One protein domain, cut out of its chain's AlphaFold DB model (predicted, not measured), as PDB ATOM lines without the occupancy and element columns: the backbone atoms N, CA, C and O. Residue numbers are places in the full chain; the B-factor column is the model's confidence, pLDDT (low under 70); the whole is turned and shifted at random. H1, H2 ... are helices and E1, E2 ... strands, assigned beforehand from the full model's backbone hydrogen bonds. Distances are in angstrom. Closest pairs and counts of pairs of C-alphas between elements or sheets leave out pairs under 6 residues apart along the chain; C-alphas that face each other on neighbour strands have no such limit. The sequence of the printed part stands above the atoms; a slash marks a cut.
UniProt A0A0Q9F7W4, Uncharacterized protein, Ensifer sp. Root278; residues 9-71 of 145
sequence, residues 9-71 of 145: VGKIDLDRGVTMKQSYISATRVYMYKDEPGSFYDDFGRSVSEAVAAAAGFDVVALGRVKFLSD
ATOM      1  N   VAL A   9       9.089 -21.360  21.372       51.66
ATOM      2  CA  VAL A   9      10.129 -22.356  21.655       51.66
ATOM      3  C   VAL A   9      10.885 -21.842  22.885       51.66
ATOM      4  O   VAL A   9      11.187 -20.650  22.957       51.66
ATOM      5  N   GLY A  10      11.045 -22.684  23.906       60.06
ATOM      6  CA  GLY A  10      11.535 -22.289  25.231       60.06
ATOM      7  C   GLY A  10      12.904 -21.598  25.206       60.06
ATOM      8  O   GLY A  10      13.702 -21.807  24.298       60.06
ATOM      9  N   LYS A  11      13.169 -20.772  26.229       79.25
ATOM     10  CA  LYS A  11      14.499 -20.187  26.482       79.25
ATOM     11  C   LYS A  11      15.581 -21.272  26.454       79.25
ATOM     12  O   LYS A  11      15.290 -22.424  26.765       79.25
ATOM     13  N   ILE A  12      16.814 -20.876  26.132       84.69
ATOM     14  CA  ILE A  12      17.977 -21.772  26.154       84.69
ATOM     15  C   ILE A  12      18.030 -22.575  27.467       84.69
ATOM     16  O   ILE A  12      17.874 -22.012  28.556       84.69
ATOM     17  N   ASP A  13      18.233 -23.887  27.363       85.81
ATOM     18  CA  ASP A  13      18.343 -24.762  28.528       85.81
ATOM     19  C   ASP A  13      19.756 -24.659  29.116       85.81
ATOM     20  O   ASP A  13      20.721 -25.245  28.623       85.81
ATOM     21  N   LEU A  14      19.901 -23.864  30.173       83.44
ATOM     22  CA  LEU A  14      21.196 -23.659  30.813       83.44
ATOM     23  C   LEU A  14      21.688 -24.912  31.560       83.44
ATOM     24  O   LEU A  14      22.904 -25.069  31.715       83.44
ATOM     25  N   ASP A  15      20.785 -25.814  31.958       86.00
ATOM     26  CA  ASP A  15      21.103 -27.021  32.728       86.00
ATOM     27  C   ASP A  15      21.717 -28.116  31.845       86.00
ATOM     28  O   ASP A  15      22.566 -28.883  32.303       86.00
ATOM     29  N   ARG A  16      21.397 -28.118  30.542       85.25
ATOM     30  CA  ARG A  16      22.035 -28.978  29.522       85.25
ATOM     31  C   ARG A  16      23.537 -28.700  29.347       85.25
ATOM     32  O   ARG A  16      24.266 -29.488  28.745       85.25
ATOM     33  N   GLY A  17      24.026 -27.593  29.902       87.12
ATOM     34  CA  GLY A  17      25.413 -27.173  29.802       87.12
ATOM     35  C   GLY A  17      25.672 -26.448  28.488       87.12
ATOM     36  O   GLY A  17      25.796 -27.047  27.421       87.12
ATOM     37  N   VAL A  18      25.830 -25.130  28.585       91.25
ATOM     38  CA  VAL A  18      26.028 -24.248  27.432       91.25
ATOM     39  C   VAL A  18      27.360 -23.513  27.495       91.25
ATOM     40  O   VAL A  18      27.887 -23.204  28.564       91.25
ATOM     41  N   THR A  19      27.898 -23.201  26.323       91.62
ATOM     42  CA  THR A  19      28.914 -22.167  26.144       91.62
ATOM     43  C   THR A  19      28.214 -20.915  25.646       91.62
ATOM     44  O   THR A  19      27.564 -20.951  24.605       91.62
ATOM     45  N   MET A  20      28.349 -19.812  26.376       92.25
ATOM     46  CA  MET A  20      27.772 -18.522  26.008       92.25
ATOM     47  C   MET A  20      28.885 -17.565  25.588       92.25
ATOM     48  O   MET A  20      29.875 -17.409  26.306       92.25
ATOM     49  N   LYS A  21      28.702 -16.884  24.455       91.44
ATOM     50  CA  LYS A  21      29.520 -15.733  24.064       91.44
ATOM     51  C   LYS A  21      28.635 -14.566  23.659       91.44
ATOM     52  O   LYS A  21      27.549 -14.755  23.119       91.44
ATOM     53  N   GLN A  22      29.102 -13.354  23.923       87.75
ATOM     54  CA  GLN A  22      28.404 -12.141  23.524       87.75
ATOM     55  C   GLN A  22      29.052 -11.567  22.266       87.75
ATOM     56  O   GLN A  22      30.267 -11.391  22.212       87.75
ATOM     57  N   SER A  23      28.231 -11.262  21.264       81.50
ATOM     58  CA  SER A  23      28.675 -10.521  20.088       81.50
ATOM     59  C   SER A  23      28.968  -9.075  20.464       81.50
ATOM     60  O   SER A  23      28.092  -8.363  20.962       81.50
ATOM     61  N   TYR A  24      30.187  -8.626  20.170       72.56
ATOM     62  CA  TYR A  24      30.578  -7.224  20.323       72.56
ATOM     63  C   TYR A  24      29.870  -6.307  19.316       72.56
ATOM     64  O   TYR A  24      29.777  -5.107  19.545       72.56
ATOM     65  N   ILE A  25      29.356  -6.868  18.216       73.56
ATOM     66  CA  ILE A  25      28.755  -6.109  17.113       73.56
ATOM     67  C   ILE A  25      27.252  -5.904  17.330       73.56
ATOM     68  O   ILE A  25      26.734  -4.826  17.060       73.56
ATOM     69  N   SER A  26      26.537  -6.926  17.810       71.12
ATOM     70  CA  SER A  26      25.066  -6.917  17.864       71.12
ATOM     71  C   SER A  26      24.483  -6.877  19.278       71.12
ATOM     72  O   SER A  26      23.266  -6.930  19.433       71.12
ATOM     73  N   ALA A  27      25.333  -6.847  20.312       74.56
ATOM     74  CA  ALA A  27      24.951  -6.999  21.722       74.56
ATOM     75  C   ALA A  27      24.109  -8.262  22.025       74.56
ATOM     76  O   ALA A  27      23.541  -8.387  23.108       74.56
ATOM     77  N   THR A  28      24.048  -9.211  21.087       81.81
ATOM     78  CA  THR A  28      23.288 -10.461  21.194       81.81
ATOM     79  C   THR A  28      24.151 -11.540  21.830       81.81
ATOM     80  O   THR A  28      25.357 -11.622  21.564       81.81
ATOM     81  N   ARG A  29      23.539 -12.388  22.655       89.62
ATOM     82  CA  ARG A  29      24.193 -13.574  23.206       89.62
ATOM     83  C   ARG A  29      23.974 -14.751  22.272       89.62
ATOM     84  O   ARG A  29      22.864 -14.986  21.804       89.62
ATOM     85  N   VAL A  30      25.056 -15.466  22.009       92.25
ATOM     86  CA  VAL A  30      25.055 -16.697  21.233       92.25
ATOM     87  C   VAL A  30      25.430 -17.835  22.163       92.25
ATOM     88  O   VAL A  30      26.437 -17.773  22.877       92.25
ATOM     89  N   TYR A  31      24.610 -18.872  22.141       93.31
ATOM     90  CA  TYR A  31      24.746 -20.064  22.955       93.31
ATOM     91  C   TYR A  31      25.069 -21.258  22.070       93.31
ATOM     92  O   TYR A  31      24.611 -21.353  20.934       93.31
ATOM     93  N   MET A  32      25.841 -22.188  22.609       94.19
ATOM     94  CA  MET A  32      26.101 -23.486  22.002       94.19
ATOM     95  C   MET A  32      26.012 -24.536  23.101       94.19
ATOM     96  O   MET A  32      26.699 -24.405  24.119       94.19
ATOM     97  N   TYR A  33      25.189 -25.564  22.916       93.62
ATOM     98  CA  TYR A  33      25.157 -26.686  23.850       93.62
ATOM     99  C   TYR A  33      26.451 -27.496  23.750       93.62
ATOM    100  O   TYR A  33      27.038 -27.632  22.676       93.62
ATOM    101  N   LYS A  34      26.934 -28.019  24.878       90.19
ATOM    102  CA  LYS A  34      28.188 -28.793  24.909       90.19
ATOM    103  C   LYS A  34      28.086 -30.126  24.168       90.19
ATOM    104  O   LYS A  34      29.099 -30.618  23.679       90.19
ATOM    105  N   ASP A  35      26.892 -30.698  24.106       89.00
ATOM    106  CA  ASP A  35      26.582 -31.951  23.422       89.00
ATOM    107  C   ASP A  35      26.213 -31.764  21.938       89.00
ATOM    108  O   ASP A  35      26.242 -32.733  21.185       89.00
ATOM    109  N   GLU A  36      25.959 -30.530  21.491       89.44
ATOM    110  CA  GLU A  36      25.694 -30.183  20.085       89.44
ATOM    111  C   GLU A  36      26.698 -29.139  19.553       89.44
ATOM    112  O   GLU A  36      26.330 -28.002  19.227       89.44
ATOM    113  N   PRO A  37      27.993 -29.491  19.447       90.38
ATOM    114  CA  PRO A  37      29.000 -28.583  18.912       90.38
ATOM    115  C   PRO A  37      28.670 -28.187  17.468       90.38
ATOM    116  O   PRO A  37      28.283 -29.018  16.650       90.38
ATOM    117  N   GLY A  38      28.838 -26.903  17.145       90.31
ATOM    118  CA  GLY A  38      28.554 -26.367  15.807       90.31
ATOM    119  C   GLY A  38      27.078 -26.054  15.540       90.31
ATOM    120  O   GLY A  38      26.735 -25.657  14.427       90.31
ATOM    121  N   SER A  39      26.201 -26.203  16.536       92.06
ATOM    122  CA  SER A  39      24.838 -25.667  16.511       92.06
ATOM    123  C   SER A  39      24.744 -24.473  17.461       92.06
ATOM    124  O   SER A  39      25.056 -24.579  18.646       92.06
ATOM    125  N   PHE A  40      24.342 -23.320  16.932       93.25
ATOM    126  CA  PHE A  40      24.353 -22.052  17.658       93.25
ATOM    127  C   PHE A  40      22.941 -21.512  17.820       93.25
ATOM    128  O   PHE A  40      22.154 -21.568  16.877       93.25
ATOM    129  N   TYR A  41      22.652 -20.928  18.980       93.12
ATOM    130  CA  TYR A  41      21.319 -20.482  19.369       93.12
ATOM    131  C   TYR A  41      21.327 -19.074  19.968       93.12
ATOM    132  O   TYR A  41      22.344 -18.622  20.496       93.12
ATOM    133  N   ASP A  42      20.189 -18.388  19.909       90.31
ATOM    134  CA  ASP A  42      19.934 -17.142  20.633       90.31
ATOM    135  C   ASP A  42      19.384 -17.395  22.056       90.31
ATOM    136  O   ASP A  42      19.219 -18.535  22.495       90.31
ATOM    137  N   ASP A  43      19.082 -16.320  22.792       88.00
ATOM    138  CA  ASP A  43      18.489 -16.378  24.142       88.00
ATOM    139  C   ASP A  43      17.137 -17.125  24.194       88.00
ATOM    140  O   ASP A  43      16.716 -17.605  25.253       88.00
ATOM    141  N   PHE A  44      16.449 -17.228  23.056       86.31
ATOM    142  CA  PHE A  44      15.152 -17.883  22.901       86.31
ATOM    143  C   PHE A  44      15.277 -19.306  22.339       86.31
ATOM    144  O   PHE A  44      14.272 -19.881  21.927       86.31
ATOM    145  N   GLY A  45      16.493 -19.860  22.275       86.31
ATOM    146  CA  GLY A  45      16.733 -21.205  21.757       86.31
ATOM    147  C   GLY A  45      16.540 -21.337  20.243       86.31
ATOM    148  O   GLY A  45      16.412 -22.451  19.740       86.31
ATOM    149  N   ARG A  46      16.505 -20.229  19.490       89.25
ATOM    150  CA  ARG A  46      16.383 -20.250  18.024       89.25
ATOM    151  C   ARG A  46      17.756 -20.330  17.387       89.25
ATOM    152  O   ARG A  46      18.672 -19.635  17.817       89.25
ATOM    153  N   SER A  47      17.882 -21.127  16.331       90.56
ATOM    154  CA  SER A  47      19.149 -21.267  15.617       90.56
ATOM    155  C   SER A  47      19.612 -19.937  15.021       90.56
ATOM    156  O   SER A  47      18.839 -19.243  14.356       90.56
ATOM    157  N   VAL A  48      20.886 -19.609  15.216       90.00
ATOM    158  CA  VAL A  48      21.532 -18.442  14.606       90.00
ATOM    159  C   VAL A  48      22.491 -18.871  13.504       90.00
ATOM    160  O   VAL A  48      22.979 -20.001  13.476       90.00
ATOM    161  N   SER A  49      22.765 -17.958  12.573       90.56
ATOM    162  CA  SER A  49      23.692 -18.235  11.482       90.56
ATOM    163  C   SER A  49      25.138 -18.324  11.972       90.56
ATOM    164  O   SER A  49      25.548 -17.675  12.937       90.56
ATOM    165  N   GLU A  50      25.941 -19.082  11.233       90.81
ATOM    166  CA  GLU A  50      27.383 -19.205  11.445       90.81
ATOM    167  C   GLU A  50      28.104 -17.850  11.447       90.81
ATOM    168  O   GLU A  50      28.998 -17.629  12.256       90.81
ATOM    169  N   ALA A  51      27.671 -16.901  10.612       89.12
ATOM    170  CA  ALA A  51      28.236 -15.553  10.588       89.12
ATOM    171  C   ALA A  51      28.038 -14.812  11.925       89.12
ATOM    172  O   ALA A  51      28.946 -14.131  12.400       89.12
ATOM    173  N   VAL A  52      26.871 -14.977  12.559       88.50
ATOM    174  CA  VAL A  52      26.574 -14.381  13.872       88.50
ATOM    175  C   VAL A  52      27.375 -15.079  14.973       88.50
ATOM    176  O   VAL A  52      27.913 -14.413  15.858       88.50
ATOM    177  N   ALA A  53      27.531 -16.403  14.895       90.44
ATOM    178  CA  ALA A  53      28.362 -17.161  15.829       90.44
ATOM    179  C   ALA A  53      29.855 -16.798  15.718       90.44
ATOM    180  O   ALA A  53      30.521 -16.596  16.737       90.44
ATOM    181  N   ALA A  54      30.368 -16.633  14.496       90.81
ATOM    182  CA  ALA A  54      31.727 -16.168  14.236       90.81
ATOM    183  C   ALA A  54      31.945 -14.747  14.777       90.81
ATOM    184  O   ALA A  54      32.947 -14.489  15.440       90.81
ATOM    185  N   ALA A  55      30.975 -13.845  14.582       88.44
ATOM    186  CA  ALA A  55      31.010 -12.492  15.140       88.44
ATOM    187  C   ALA A  55      30.990 -12.469  16.683       88.44
ATOM    188  O   ALA A  55      31.567 -11.572  17.297       88.44
ATOM    189  N   ALA A  56      30.374 -13.471  17.319       90.12
ATOM    190  CA  ALA A  56      30.439 -13.694  18.764       90.12
ATOM    191  C   ALA A  56      31.741 -14.380  19.229       90.12
ATOM    192  O   ALA A  56      31.948 -14.577  20.427       90.12
ATOM    193  N   GLY A  57      32.638 -14.734  18.304       89.50
ATOM    194  CA  GLY A  57      33.950 -15.305  18.592       89.50
ATOM    195  C   GLY A  57      33.964 -16.827  18.742       89.50
ATOM    196  O   GLY A  57      34.872 -17.362  19.384       89.50
ATOM    197  N   PHE A  58      32.969 -17.549  18.225       92.06
ATOM    198  CA  PHE A  58      33.059 -19.005  18.090       92.06
ATOM    199  C   PHE A  58      33.960 -19.391  16.912       92.06
ATOM    200  O   PHE A  58      33.916 -18.763  15.857       92.06
ATOM    201  N   ASP A  59      34.750 -20.455  17.082       93.25
ATOM    202  CA  ASP A  59      35.497 -21.063  15.978       93.25
ATOM    203  C   ASP A  59      34.561 -21.972  15.179       93.25
ATOM    204  O   ASP A  59      34.478 -23.184  15.391       93.25
ATOM    205  N   VAL A  60      33.791 -21.348  14.294       92.25
ATOM    206  CA  VAL A  60      32.773 -22.024  13.489       92.25
ATOM    207  C   VAL A  60      33.381 -23.114  12.610       92.25
ATOM    208  O   VAL A  60      32.774 -24.168  12.454       92.25
ATOM    209  N   VAL A  61      34.587 -22.909  12.077       91.62
ATOM    210  CA  VAL A  61      35.226 -23.877  11.174       91.62
ATOM    211  C   VAL A  61      35.605 -25.143  11.936       91.62
ATOM    212  O   VAL A  61      35.283 -26.253  11.500       91.62
ATOM    213  N   ALA A  62      36.251 -24.998  13.096       91.31
ATOM    214  CA  ALA A  62      36.597 -26.145  13.926       91.31
ATOM    215  C   ALA A  62      35.340 -26.860  14.444       91.31
ATOM    216  O   ALA A  62      35.239 -28.085  14.347       91.31
ATOM    217  N   LEU A  63      34.357 -26.103  14.939       91.44
ATOM    218  CA  LEU A  63      33.114 -26.657  15.480       91.44
ATOM    219  C   LEU A  63      32.256 -27.329  14.400       91.44
ATOM    220  O   LEU A  63      31.696 -28.395  14.648       91.44
ATOM    221  N   GLY A  64      32.214 -26.778  13.188       89.38
ATOM    222  CA  GLY A  64      31.548 -27.383  12.036       89.38
ATOM    223  C   GLY A  64      32.191 -28.708  11.624       89.38
ATOM    224  O   GLY A  64      31.489 -29.674  11.322       89.38
ATOM    225  N   ARG A  65      33.524 -28.820  11.704       91.12
ATOM    226  CA  ARG A  65      34.223 -30.095  11.480       91.12
ATOM    227  C   ARG A  65      33.879 -31.133  12.549       91.12
ATOM    228  O   ARG A  65      33.687 -32.299  12.214       91.12
ATOM    229  N   VAL A  66      33.797 -30.724  13.816       90.19
ATOM    230  CA  VAL A  66      33.387 -31.613  14.915       90.19
ATOM    231  C   VAL A  66      31.958 -32.108  14.696       90.19
ATOM    232  O   VAL A  66      31.722 -33.311  14.789       90.19
ATOM    233  N   LYS A  67      31.037 -31.211  14.325       89.88
ATOM    234  CA  LYS A  67      29.657 -31.562  13.978       89.88
ATOM    235  C   LYS A  67      29.597 -32.588  12.853       89.88
ATOM    236  O   LYS A  67      29.006 -33.645  13.024       89.88
ATOM    237  N   PHE A  68      30.301 -32.333  11.751       89.56
ATOM    238  CA  PHE A  68      30.357 -33.256  10.620       89.56
ATOM    239  C   PHE A  68      30.856 -34.653  11.020       89.56
ATOM    240  O   PHE A  68      30.283 -35.659  10.606       89.56
ATOM    241  N   LEU A  69      31.913 -34.729  11.836       90.31
ATOM    242  CA  LEU A  69      32.432 -36.008  12.327       90.31
ATOM    243  C   LEU A  69      31.440 -36.714  13.262       90.31
ATOM    244  O   LEU A  69      31.297 -37.933  13.178       90.31
ATOM    245  N   SER A  70      30.748 -35.963  14.122       87.94
ATOM    246  CA  SER A  70      29.692 -36.484  14.995       87.94
ATOM    247  C   SER A  70      28.533 -37.062  14.181       87.94
ATOM    248  O   SER A  70      28.143 -38.209  14.395       87.94
ATOM    249  N   ASP A  71      28.047 -36.316  13.189       88.94
ATOM    250  CA  ASP A  71      26.955 -36.738  12.309       88.94
ATOM    251  C   ASP A  71      27.350 -37.979  11.500       88.94
ATOM    252  O   ASP A  71      26.578 -38.930  11.388       88.94
TER     253      ASP A  71
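What this domain is: This is residues 9 to 71 of the 145 residues of an uncharacterized protein of Ensifer sp. Root278 (UniProt A0A0Q9F7W4). A two-stranded hairpin, E1 and E2, has a loop and two helices on the E2 side; short H1 sits near E2, and longer H2 runs off from a corner with H1. The 63 printed residues, under half in named elements, run E1, E2, H1, H2: mixed class, antiparallel sheet. The whole is compact, radius of gyration of the C-alphas 11.0 A, spanning 30 by 25 by 16 A.

Where its parts are: E1, residues 18 to 22, begins at C-alpha (26.028, -24.248, 27.432) and is 12.9 A long. E2, 29 to 33, is 13.2 A; H1, 50 to 55, 8.5 A. H2, 60 to 71, is 15.9 A, ending at C-alpha (26.955, -36.738, 12.309).

How they stand to each other: In the hairpin, N 19 and O 32 are within hydrogen-bond range at 2.8 A. The closest C-alphas of E2 and H1, Val 30 and Ala 53, are 6.4 A apart. H1 and H2 only just touch, only at the corner, with 3 pairs of C-alphas within 8 A, closest Ala 54 and Val 60, 6.0 A. In both helices every O i to N i+4 pair is within range. E2 and H2 are apart.

The domain as a whole: The printed part has no cut. The link from E2 to H1 is long, 16 residues. Residues 9 to 10 have pLDDT under 70.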